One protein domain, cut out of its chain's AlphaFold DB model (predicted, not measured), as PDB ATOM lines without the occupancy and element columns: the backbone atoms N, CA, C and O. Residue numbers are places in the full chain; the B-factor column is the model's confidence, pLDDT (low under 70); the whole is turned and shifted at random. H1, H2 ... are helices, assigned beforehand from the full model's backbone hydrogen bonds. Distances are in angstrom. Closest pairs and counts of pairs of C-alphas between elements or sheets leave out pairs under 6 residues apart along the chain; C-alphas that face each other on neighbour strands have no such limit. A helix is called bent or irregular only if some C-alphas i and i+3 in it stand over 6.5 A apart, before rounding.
ATOM      1  N   GLU A  19     173.944 208.480 208.613       75.06
ATOM      2  CA  GLU A  19     172.871 207.489 208.473       75.06
ATOM      3  C   GLU A  19     172.470 207.282 207.008       75.06
ATOM      4  O   GLU A  19     172.355 206.146 206.553       75.06
ATOM      5  N   ALA A  20     172.352 208.358 206.227       70.31
ATOM      6  CA  ALA A  20     172.026 208.244 204.809       70.31
ATOM      7  C   ALA A  20     173.177 207.597 204.010       70.31
ATOM      8  O   ALA A  20     172.940 206.741 203.159       70.31
ATOM      9  N   LEU A  21     174.434 207.932 204.328       76.00
ATOM     10  CA  LEU A  21     175.601 207.249 203.760       76.00
ATOM     11  C   LEU A  21     175.582 205.745 204.084       76.00
ATOM     12  O   LEU A  21     175.830 204.908 203.211       76.00
ATOM     13  N   LEU A  22     175.267 205.404 205.336       82.19
ATOM     14  CA  LEU A  22     175.187 204.023 205.792       82.19
ATOM     15  C   LEU A  22     174.080 203.259 205.058       82.19
ATOM     16  O   LEU A  22     174.349 202.196 204.503       82.19
ATOM     17  N   LEU A  23     172.871 203.819 204.997       80.12
ATOM     18  CA  LEU A  23     171.696 203.194 204.387       80.12
ATOM     19  C   LEU A  23     171.813 203.039 202.867       80.12
ATOM     20  O   LEU A  23     171.496 201.973 202.344       80.12
ATOM     21  N   PHE A  24     172.273 204.070 202.153       71.94
ATOM     22  CA  PHE A  24     172.281 204.065 200.685       71.94
ATOM     23  C   PHE A  24     173.553 203.479 200.068       71.94
ATOM     24  O   PHE A  24     173.521 203.081 198.905       71.94
ATOM     25  N   ILE A  25     174.669 203.415 200.806       79.81
ATOM     26  CA  ILE A  25     175.962 202.993 200.244       79.81
ATOM     27  C   ILE A  25     176.568 201.842 201.030       79.81
ATOM     28  O   ILE A  25     176.796 200.770 200.471       79.81
ATOM     29  N   VAL A  26     176.837 202.048 202.319       86.69
ATOM     30  CA  VAL A  26     177.642 201.098 203.101       86.69
ATOM     31  C   VAL A  26     176.909 199.769 203.272       86.69
ATOM     32  O   VAL A  26     177.487 198.715 203.017       86.69
ATOM     33  N   ILE A  27     175.630 199.805 203.645       89.19
ATOM     34  CA  ILE A  27     174.817 198.604 203.854       89.19
ATOM     35  C   ILE A  27     174.661 197.797 202.550       89.19
ATOM     36  O   ILE A  27     175.003 196.610 202.564       89.19
ATOM     37  N   PRO A  28     174.240 198.387 201.407       86.06
ATOM     38  CA  PRO A  28     174.171 197.668 200.134       86.06
ATOM     39  C   PRO A  28     175.517 197.091 199.695       86.06
ATOM     40  O   PRO A  28     175.563 195.979 199.168       86.06
ATOM     41  N   LEU A  29     176.619 197.809 199.932       88.75
ATOM     42  CA  LEU A  29     177.956 197.352 199.567       88.75
ATOM     43  C   LEU A  29     178.382 196.131 200.390       88.75
ATOM     44  O   LEU A  29     178.839 195.139 199.822       88.75
ATOM     45  N   ILE A  30     178.196 196.174 201.711       93.12
ATOM     46  CA  ILE A  30     178.483 195.036 202.593       93.12
ATOM     47  C   ILE A  30     177.624 193.836 202.184       93.12
ATOM     48  O   ILE A  30     178.150 192.735 202.012       93.12
ATOM     49  N   ALA A  31     176.326 194.046 201.950       92.06
ATOM     50  CA  ALA A  31     175.431 192.997 201.478       92.06
ATOM     51  C   ALA A  31     175.913 192.394 200.146       92.06
ATOM     52  O   ALA A  31     175.986 191.172 200.014       92.06
ATOM     53  N   ALA A  32     176.323 193.227 199.185       90.50
ATOM     54  CA  ALA A  32     176.846 192.772 197.900       90.50
ATOM     55  C   ALA A  32     178.128 191.935 198.051       90.50
ATOM     56  O   ALA A  32     178.270 190.907 197.384       90.50
ATOM     57  N   VAL A  33     179.045 192.331 198.941       93.31
ATOM     58  CA  VAL A  33     180.269 191.567 199.240       93.31
ATOM     59  C   VAL A  33     179.925 190.212 199.852       93.31
ATOM     60  O   VAL A  33     180.462 189.193 199.410       93.31
ATOM     61  N   LEU A  34     179.002 190.167 200.813       94.12
ATOM     62  CA  LEU A  34     178.558 188.920 201.437       94.12
ATOM     63  C   LEU A  34     177.912 187.978 200.411       94.12
ATOM     64  O   LEU A  34     178.312 186.816 200.311       94.12
ATOM     65  N   VAL A  35     176.989 188.488 199.589       92.50
ATOM     66  CA  VAL A  35     176.317 187.715 198.531       92.50
ATOM     67  C   VAL A  35     177.325 187.193 197.506       92.50
ATOM     68  O   VAL A  35     177.287 186.011 197.169       92.50
ATOM     69  N   ARG A  36     178.281 188.018 197.056       90.25
ATOM     70  CA  ARG A  36     179.344 187.583 196.130       90.25
ATOM     71  C   ARG A  36     180.271 186.542 196.750       90.25
ATOM     72  O   ARG A  36     180.710 185.624 196.061       90.25
ATOM     73  N   THR A  37     180.577 186.664 198.038       92.81
ATOM     74  CA  THR A  37     181.413 185.683 198.745       92.81
ATOM     75  C   THR A  37     180.689 184.345 198.869       92.81
ATOM     76  O   THR A  37     181.300 183.291 198.693       92.81
ATOM     77  N   LEU A  38     179.376 184.376 199.105       92.38
ATOM     78  CA  LEU A  38     178.538 183.183 199.153       92.38
ATOM     79  C   LEU A  38     178.357 182.546 197.767       92.38
ATOM     80  O   LEU A  38     178.438 181.325 197.658       92.38
ATOM     81  N   ALA A  39     178.200 183.350 196.710       91.12
ATOM     82  CA  ALA A  39     178.125 182.892 195.320       91.12
ATOM     83  C   ALA A  39     179.345 182.050 194.923       91.12
ATOM     84  O   ALA A  39     179.190 180.942 194.418       91.12
ATOM     85  N   ARG A  40     180.555 182.498 195.289       90.69
ATOM     86  CA  ARG A  40     181.806 181.749 195.056       90.69
ATOM     87  C   ARG A  40     181.834 180.369 195.716       90.69
ATOM     88  O   ARG A  40     182.600 179.511 195.295       90.69
ATOM     89  N   ARG A  41     181.049 180.164 196.777       91.12
ATOM     90  CA  ARG A  41     180.987 178.905 197.533       91.12
ATOM     91  C   ARG A  41     179.795 178.026 197.138       91.12
ATOM     92  O   ARG A  41     179.781 176.853 197.490       91.12
ATOM     93  N   GLN A  42     178.783 178.574 196.461       92.81
ATOM     94  CA  GLN A  42     177.483 177.932 196.240       92.81
ATOM     95  C   GLN A  42     177.014 178.132 194.782       92.81
ATOM     96  O   GLN A  42     176.510 179.207 194.447       92.81
ATOM     97  N   PRO A  43     177.036 177.087 193.926       87.94
ATOM     98  CA  PRO A  43     176.662 177.193 192.506       87.94
ATOM     99  C   PRO A  43     175.210 177.624 192.238       87.94
ATOM    100  O   PRO A  43     174.864 178.054 191.139       87.94
ATOM    101  N   ARG A  44     174.316 177.459 193.224       90.31
ATOM    102  CA  ARG A  44     172.927 177.945 193.144       90.31
ATOM    103  C   ARG A  44     172.856 179.462 193.303       90.31
ATOM    104  O   ARG A  44     172.110 180.105 192.576       90.31
ATOM    105  N   VAL A  45     173.637 180.017 194.228       88.81
ATOM    106  CA  VAL A  45     173.697 181.463 194.482       88.81
ATOM    107  C   VAL A  45     174.373 182.166 193.309       88.81
ATOM    108  O   VAL A  45     173.885 183.198 192.865       88.81
ATOM    109  N   ASP A  46     175.421 181.565 192.746       91.12
ATOM    110  CA  ASP A  46     176.114 182.096 191.568       91.12
ATOM    111  C   ASP A  46     175.178 182.270 190.360       91.12
ATOM    112  O   ASP A  46     175.073 183.361 189.805       91.12
ATOM    113  N   ARG A  47     174.365 181.251 190.045       90.06
ATOM    114  CA  ARG A  47     173.358 181.329 188.969       90.06
ATOM    115  C   ARG A  47     172.312 182.425 189.177       90.06
ATOM    116  O   ARG A  47     171.872 183.047 188.207       90.06
ATOM    117  N   VAL A  48     171.900 182.660 190.423       90.75
ATOM    118  CA  VAL A  48     170.951 183.735 190.756       90.75
ATOM    119  C   VAL A  48     171.612 185.098 190.569       90.75
ATOM    120  O   VAL A  48     171.016 185.975 189.949       90.75
ATOM    121  N   VAL A  49     172.850 185.266 191.042       90.06
ATOM    122  CA  VAL A  49     173.621 186.507 190.873       90.06
ATOM    123  C   VAL A  49     173.867 186.805 189.394       90.06
ATOM    124  O   VAL A  49     173.700 187.947 188.973       90.06
ATOM    125  N   GLU A  50     174.199 185.799 188.587       90.75
ATOM    126  CA  GLU A  50     174.426 185.970 187.150       90.75
ATOM    127  C   GLU A  50     173.139 186.365 186.408       90.75
ATOM    128  O   GLU A  50     173.142 187.270 185.573       90.75
ATOM    129  N   SER A  51     172.012 185.734 186.746       88.69
ATOM    130  CA  SER A  51     170.698 186.095 186.193       88.69
ATOM    131  C   SER A  51     170.293 187.519 186.586       88.69
ATOM    132  O   SER A  51     169.840 188.292 185.742       88.69
ATOM    133  N   ALA A  52     170.505 187.895 187.849       87.12
ATOM    134  CA  ALA A  52     170.240 189.244 188.335       87.12
ATOM    135  C   ALA A  52     171.134 190.289 187.647       87.12
ATOM    136  O   ALA A  52     170.651 191.357 187.282       87.12
ATOM    137  N   ALA A  53     172.408 189.969 187.398       86.81
ATOM    138  CA  ALA A  53     173.322 190.841 186.666       86.81
ATOM    139  C   ALA A  53     172.862 191.076 185.219       86.81
ATOM    140  O   ALA A  53     172.936 192.199 184.738       86.81
ATOM    141  N   LYS A  54     172.316 190.053 184.548       86.25
ATOM    142  CA  LYS A  54     171.740 190.192 183.197       86.25
ATOM    143  C   LYS A  54     170.472 191.051 183.179       86.25
ATOM    144  O   LYS A  54     170.214 191.737 182.197       86.25
ATOM    145  N   LEU A  55     169.681 191.018 184.254       86.81
ATOM    146  CA  LEU A  55     168.484 191.853 184.409       86.81
ATOM    147  C   LEU A  55     168.801 193.303 184.802       86.81
ATOM    148  O   LEU A  55     167.952 194.171 184.619       86.81
ATOM    149  N   MET A  56     170.006 193.578 185.304       83.56
ATOM    150  CA  MET A  56     170.438 194.918 185.707       83.56
ATOM    151  C   MET A  56     170.276 195.932 184.567       83.56
ATOM    152  O   MET A  56     169.692 196.994 184.771       83.56
ATOM    153  N   ASP A  57     170.741 195.581 183.368       78.06
ATOM    154  CA  ASP A  57     170.712 196.459 182.195       78.06
ATOM    155  C   ASP A  57     169.278 196.831 181.761       78.06
ATOM    156  O   ASP A  57     168.975 198.027 181.679       78.06
ATOM    157  N   PRO A  58     168.350 195.876 181.526       77.81
ATOM    158  CA  PRO A  58     166.981 196.210 181.133       77.81
ATOM    159  C   PRO A  58     166.187 196.890 182.253       77.81
ATOM    160  O   PRO A  58     165.384 197.779 181.966       77.81
ATOM    161  N   VAL A  59     166.410 196.523 183.520       79.56
ATOM    162  CA  VAL A  59     165.752 197.189 184.656       79.56
ATOM    163  C   VAL A  59     166.214 198.638 184.758       79.56
ATOM    164  O   VAL A  59     165.372 199.526 184.864       79.56
ATOM    165  N   MET A  60     167.521 198.893 184.642       75.25
ATOM    166  CA  MET A  60     168.071 200.248 184.611       75.25
ATOM    167  C   MET A  60     167.453 201.062 183.469       75.25
ATOM    168  O   MET A  60     166.954 202.161 183.703       75.25
ATOM    169  N   ALA A  61     167.408 200.513 182.252       70.19
ATOM    170  CA  ALA A  61     166.808 201.188 181.101       70.19
ATOM    171  C   ALA A  61     165.326 201.539 181.333       70.19
ATOM    172  O   ALA A  61     164.899 202.659 181.045       70.19
ATOM    173  N   LEU A  62     164.552 200.612 181.904       71.19
ATOM    174  CA  LEU A  62     163.146 200.837 182.230       71.19
ATOM    175  C   LEU A  62     162.975 201.905 183.319       71.19
ATOM    176  O   LEU A  62     162.134 202.791 183.179       71.19
ATOM    177  N   THR A  63     163.781 201.860 184.383       70.25
ATOM    178  CA  THR A  63     163.766 202.879 185.440       70.25
ATOM    179  C   THR A  63     164.056 204.263 184.867       70.25
ATOM    180  O   THR A  63     163.337 205.212 185.175       70.25
ATOM    181  N   LEU A  64     165.046 204.383 183.979       64.38
ATOM    182  CA  LEU A  64     165.364 205.651 183.325       64.38
ATOM    183  C   LEU A  64     164.229 206.160 182.440       64.38
ATOM    184  O   LEU A  64     163.927 207.351 182.475       64.38
ATOM    185  N   LEU A  65     163.575 205.277 181.683       64.75
ATOM    186  CA  LEU A  65     162.411 205.634 180.875       64.75
ATOM    187  C   LEU A  65     161.276 206.189 181.748       64.75
ATOM    188  O   LEU A  65     160.740 207.257 181.453       64.75
ATOM    189  N   VAL A  66     160.940 205.490 182.837       68.00
ATOM    190  CA  VAL A  66     159.873 205.887 183.770       68.00
ATOM    191  C   VAL A  66     160.198 207.216 184.448       68.00
ATOM    192  O   VAL A  66     159.357 208.114 184.467       68.00
ATOM    193  N   ILE A  67     161.424 207.373 184.961       63.91
ATOM    194  CA  ILE A  67     161.872 208.627 185.582       63.91
ATOM    195  C   ILE A  67     161.805 209.764 184.563       63.91
ATOM    196  O   ILE A  67     161.230 210.807 184.856       63.91
ATOM    197  N   THR A  68     162.321 209.561 183.351       56.25
ATOM    198  CA  THR A  68     162.299 210.586 182.298       56.25
ATOM    199  C   THR A  68     160.868 211.010 181.974       56.25
ATOM    200  O   THR A  68     160.568 212.203 181.992       56.25
ATOM    201  N   ALA A  69     159.961 210.054 181.760       61.56
ATOM    202  CA  ALA A  69     158.553 210.334 181.486       61.56
ATOM    203  C   ALA A  69     157.873 211.108 182.630       61.56
ATOM    204  O   ALA A  69     157.105 212.037 182.380       61.56
ATOM    205  N   SER A  70     158.201 210.778 183.880       58.09
ATOM    206  CA  SER A  70     157.654 211.441 185.067       58.09
ATOM    207  C   SER A  70     158.143 212.881 185.260       58.09
ATOM    208  O   SER A  70     157.515 213.640 185.998       58.09
ATOM    209  N   VAL A  71     159.268 213.264 184.654       57.31
ATOM    210  CA  VAL A  71     159.946 214.542 184.931       57.31
ATOM    211  C   VAL A  71     159.673 215.604 183.861       57.31
ATOM    212  O   VAL A  71     159.755 216.799 184.149       57.31
ATOM    213  N   ILE A  72     159.259 215.203 182.655       57.06
ATOM    214  CA  ILE A  72     158.878 216.118 181.562       57.06
ATOM    215  C   ILE A  72     157.916 217.243 182.017       57.06
ATOM    216  O   ILE A  72     158.192 218.405 181.704       57.06
ATOM    217  N   PRO A  73     156.847 216.978 182.802       58.41
ATOM    218  CA  PRO A  73     155.929 218.032 183.249       58.41
ATOM    219  C   PRO A  73     156.569 219.039 184.219       58.41
ATOM    220  O   PRO A  73     156.201 220.210 184.230       58.41
ATOM    221  N   VAL A  74     157.545 218.597 185.018       57.16
ATOM    222  CA  VAL A  74     158.246 219.424 186.017       57.16
ATOM    223  C   VAL A  74     159.229 220.383 185.339       57.16
ATOM    224  O   VAL A  74     159.345 221.543 185.737       57.16
ATOM    225  N   ILE A  75     159.898 219.928 184.275       54.16
ATOM    226  CA  ILE A  75     160.851 220.740 183.502       54.16
ATOM    227  C   ILE A  75     160.138 221.867 182.747       54.16
ATOM    228  O   ILE A  75     160.636 222.995 182.712       54.16
ATOM    229  N   ALA A  76     158.951 221.587 182.197       59.62
ATOM    230  CA  ALA A  76     158.163 222.562 181.444       59.62
ATOM    231  C   ALA A  76     157.808 223.820 182.266       59.62
ATOM    232  O   ALA A  76     157.704 224.906 181.704       59.62
ATOM    233  N   GLY A  77     157.686 223.698 183.595       58.28
ATOM    234  CA  GLY A  77     157.378 224.816 184.494       58.28
ATOM    235  C   GLY A  77     158.581 225.635 184.989       58.28
ATOM    236  O   GLY A  77     158.376 226.667 185.618       58.28
ATOM    237  N   SER A  78     159.828 225.198 184.753       54.69
ATOM    238  CA  SER A  78     161.046 225.796 185.353       54.69
ATOM    239  C   SER A  78     162.207 225.991 184.360       54.69
ATOM    240  O   SER A  78     163.367 226.117 184.761       54.69
TER     241      SER A  78
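This is residues 19 to 78 of the 177 residues of an uncharacterized protein of Brevibacterium linens (UniProt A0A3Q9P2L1). Two helices make a lopsided, open V: the shorter arm H1 and the much longer arm H2 meet near a tight turn at residues 40 to 42 and spread from there, with no third part between them. Away from the turn both arms stick out freely, residues 19 to 31 of H1 and residues 51 to 78, of which 51 to 76 belong to H2. The printed part has 60 residues with two named helices, H1 then H2, and no named strand; its class is all helix. It is extended, with a radius of gyration of the C-alphas of 16.9 A, and flat, spanning 53 by 30 by 8 A.

Start on H1, residues 19 to 39, and go on to H2, residues 43 to 76: the two form a helical hairpin. They run opposite ways at a shallow tilt of 30 degrees. They touch through residues 35 to 39 of H1 and 45 to 49 of H2 alone; look there for the closest C-alphas, those of Ala 39 and Asp 46, 4.3 A apart. Between O i and N i+4, 15 of 17 pairs in H1 and 26 of 30 in H2 are within hydrogen-bond range.

Find C-alpha 19 at (172.871, 207.489, 208.473); from there H1 runs 28.4 A to C-alpha 39 at (178.125, 182.892, 195.320). It has a kink of 31 degrees near residue 26 and is only just irregular, with C-alphas 24 and 27 6.8 A apart. H2 then runs 50.2 A from C-alpha 43 to C-alpha 76 at (158.163, 222.562, 181.444). Look for its kink of 37 degrees near residue 56; it is irregular where C-alphas 70 and 73 are 7.1 A apart.

The two C-alphas farthest apart are those of Arg 41 and Gly 77, at 53.2 A. The printed part has no cut, and the link from H1 to H2 is tight. Mean pLDDT of the printed part is 79.0; look at residues 64 to 78 for the values under 70.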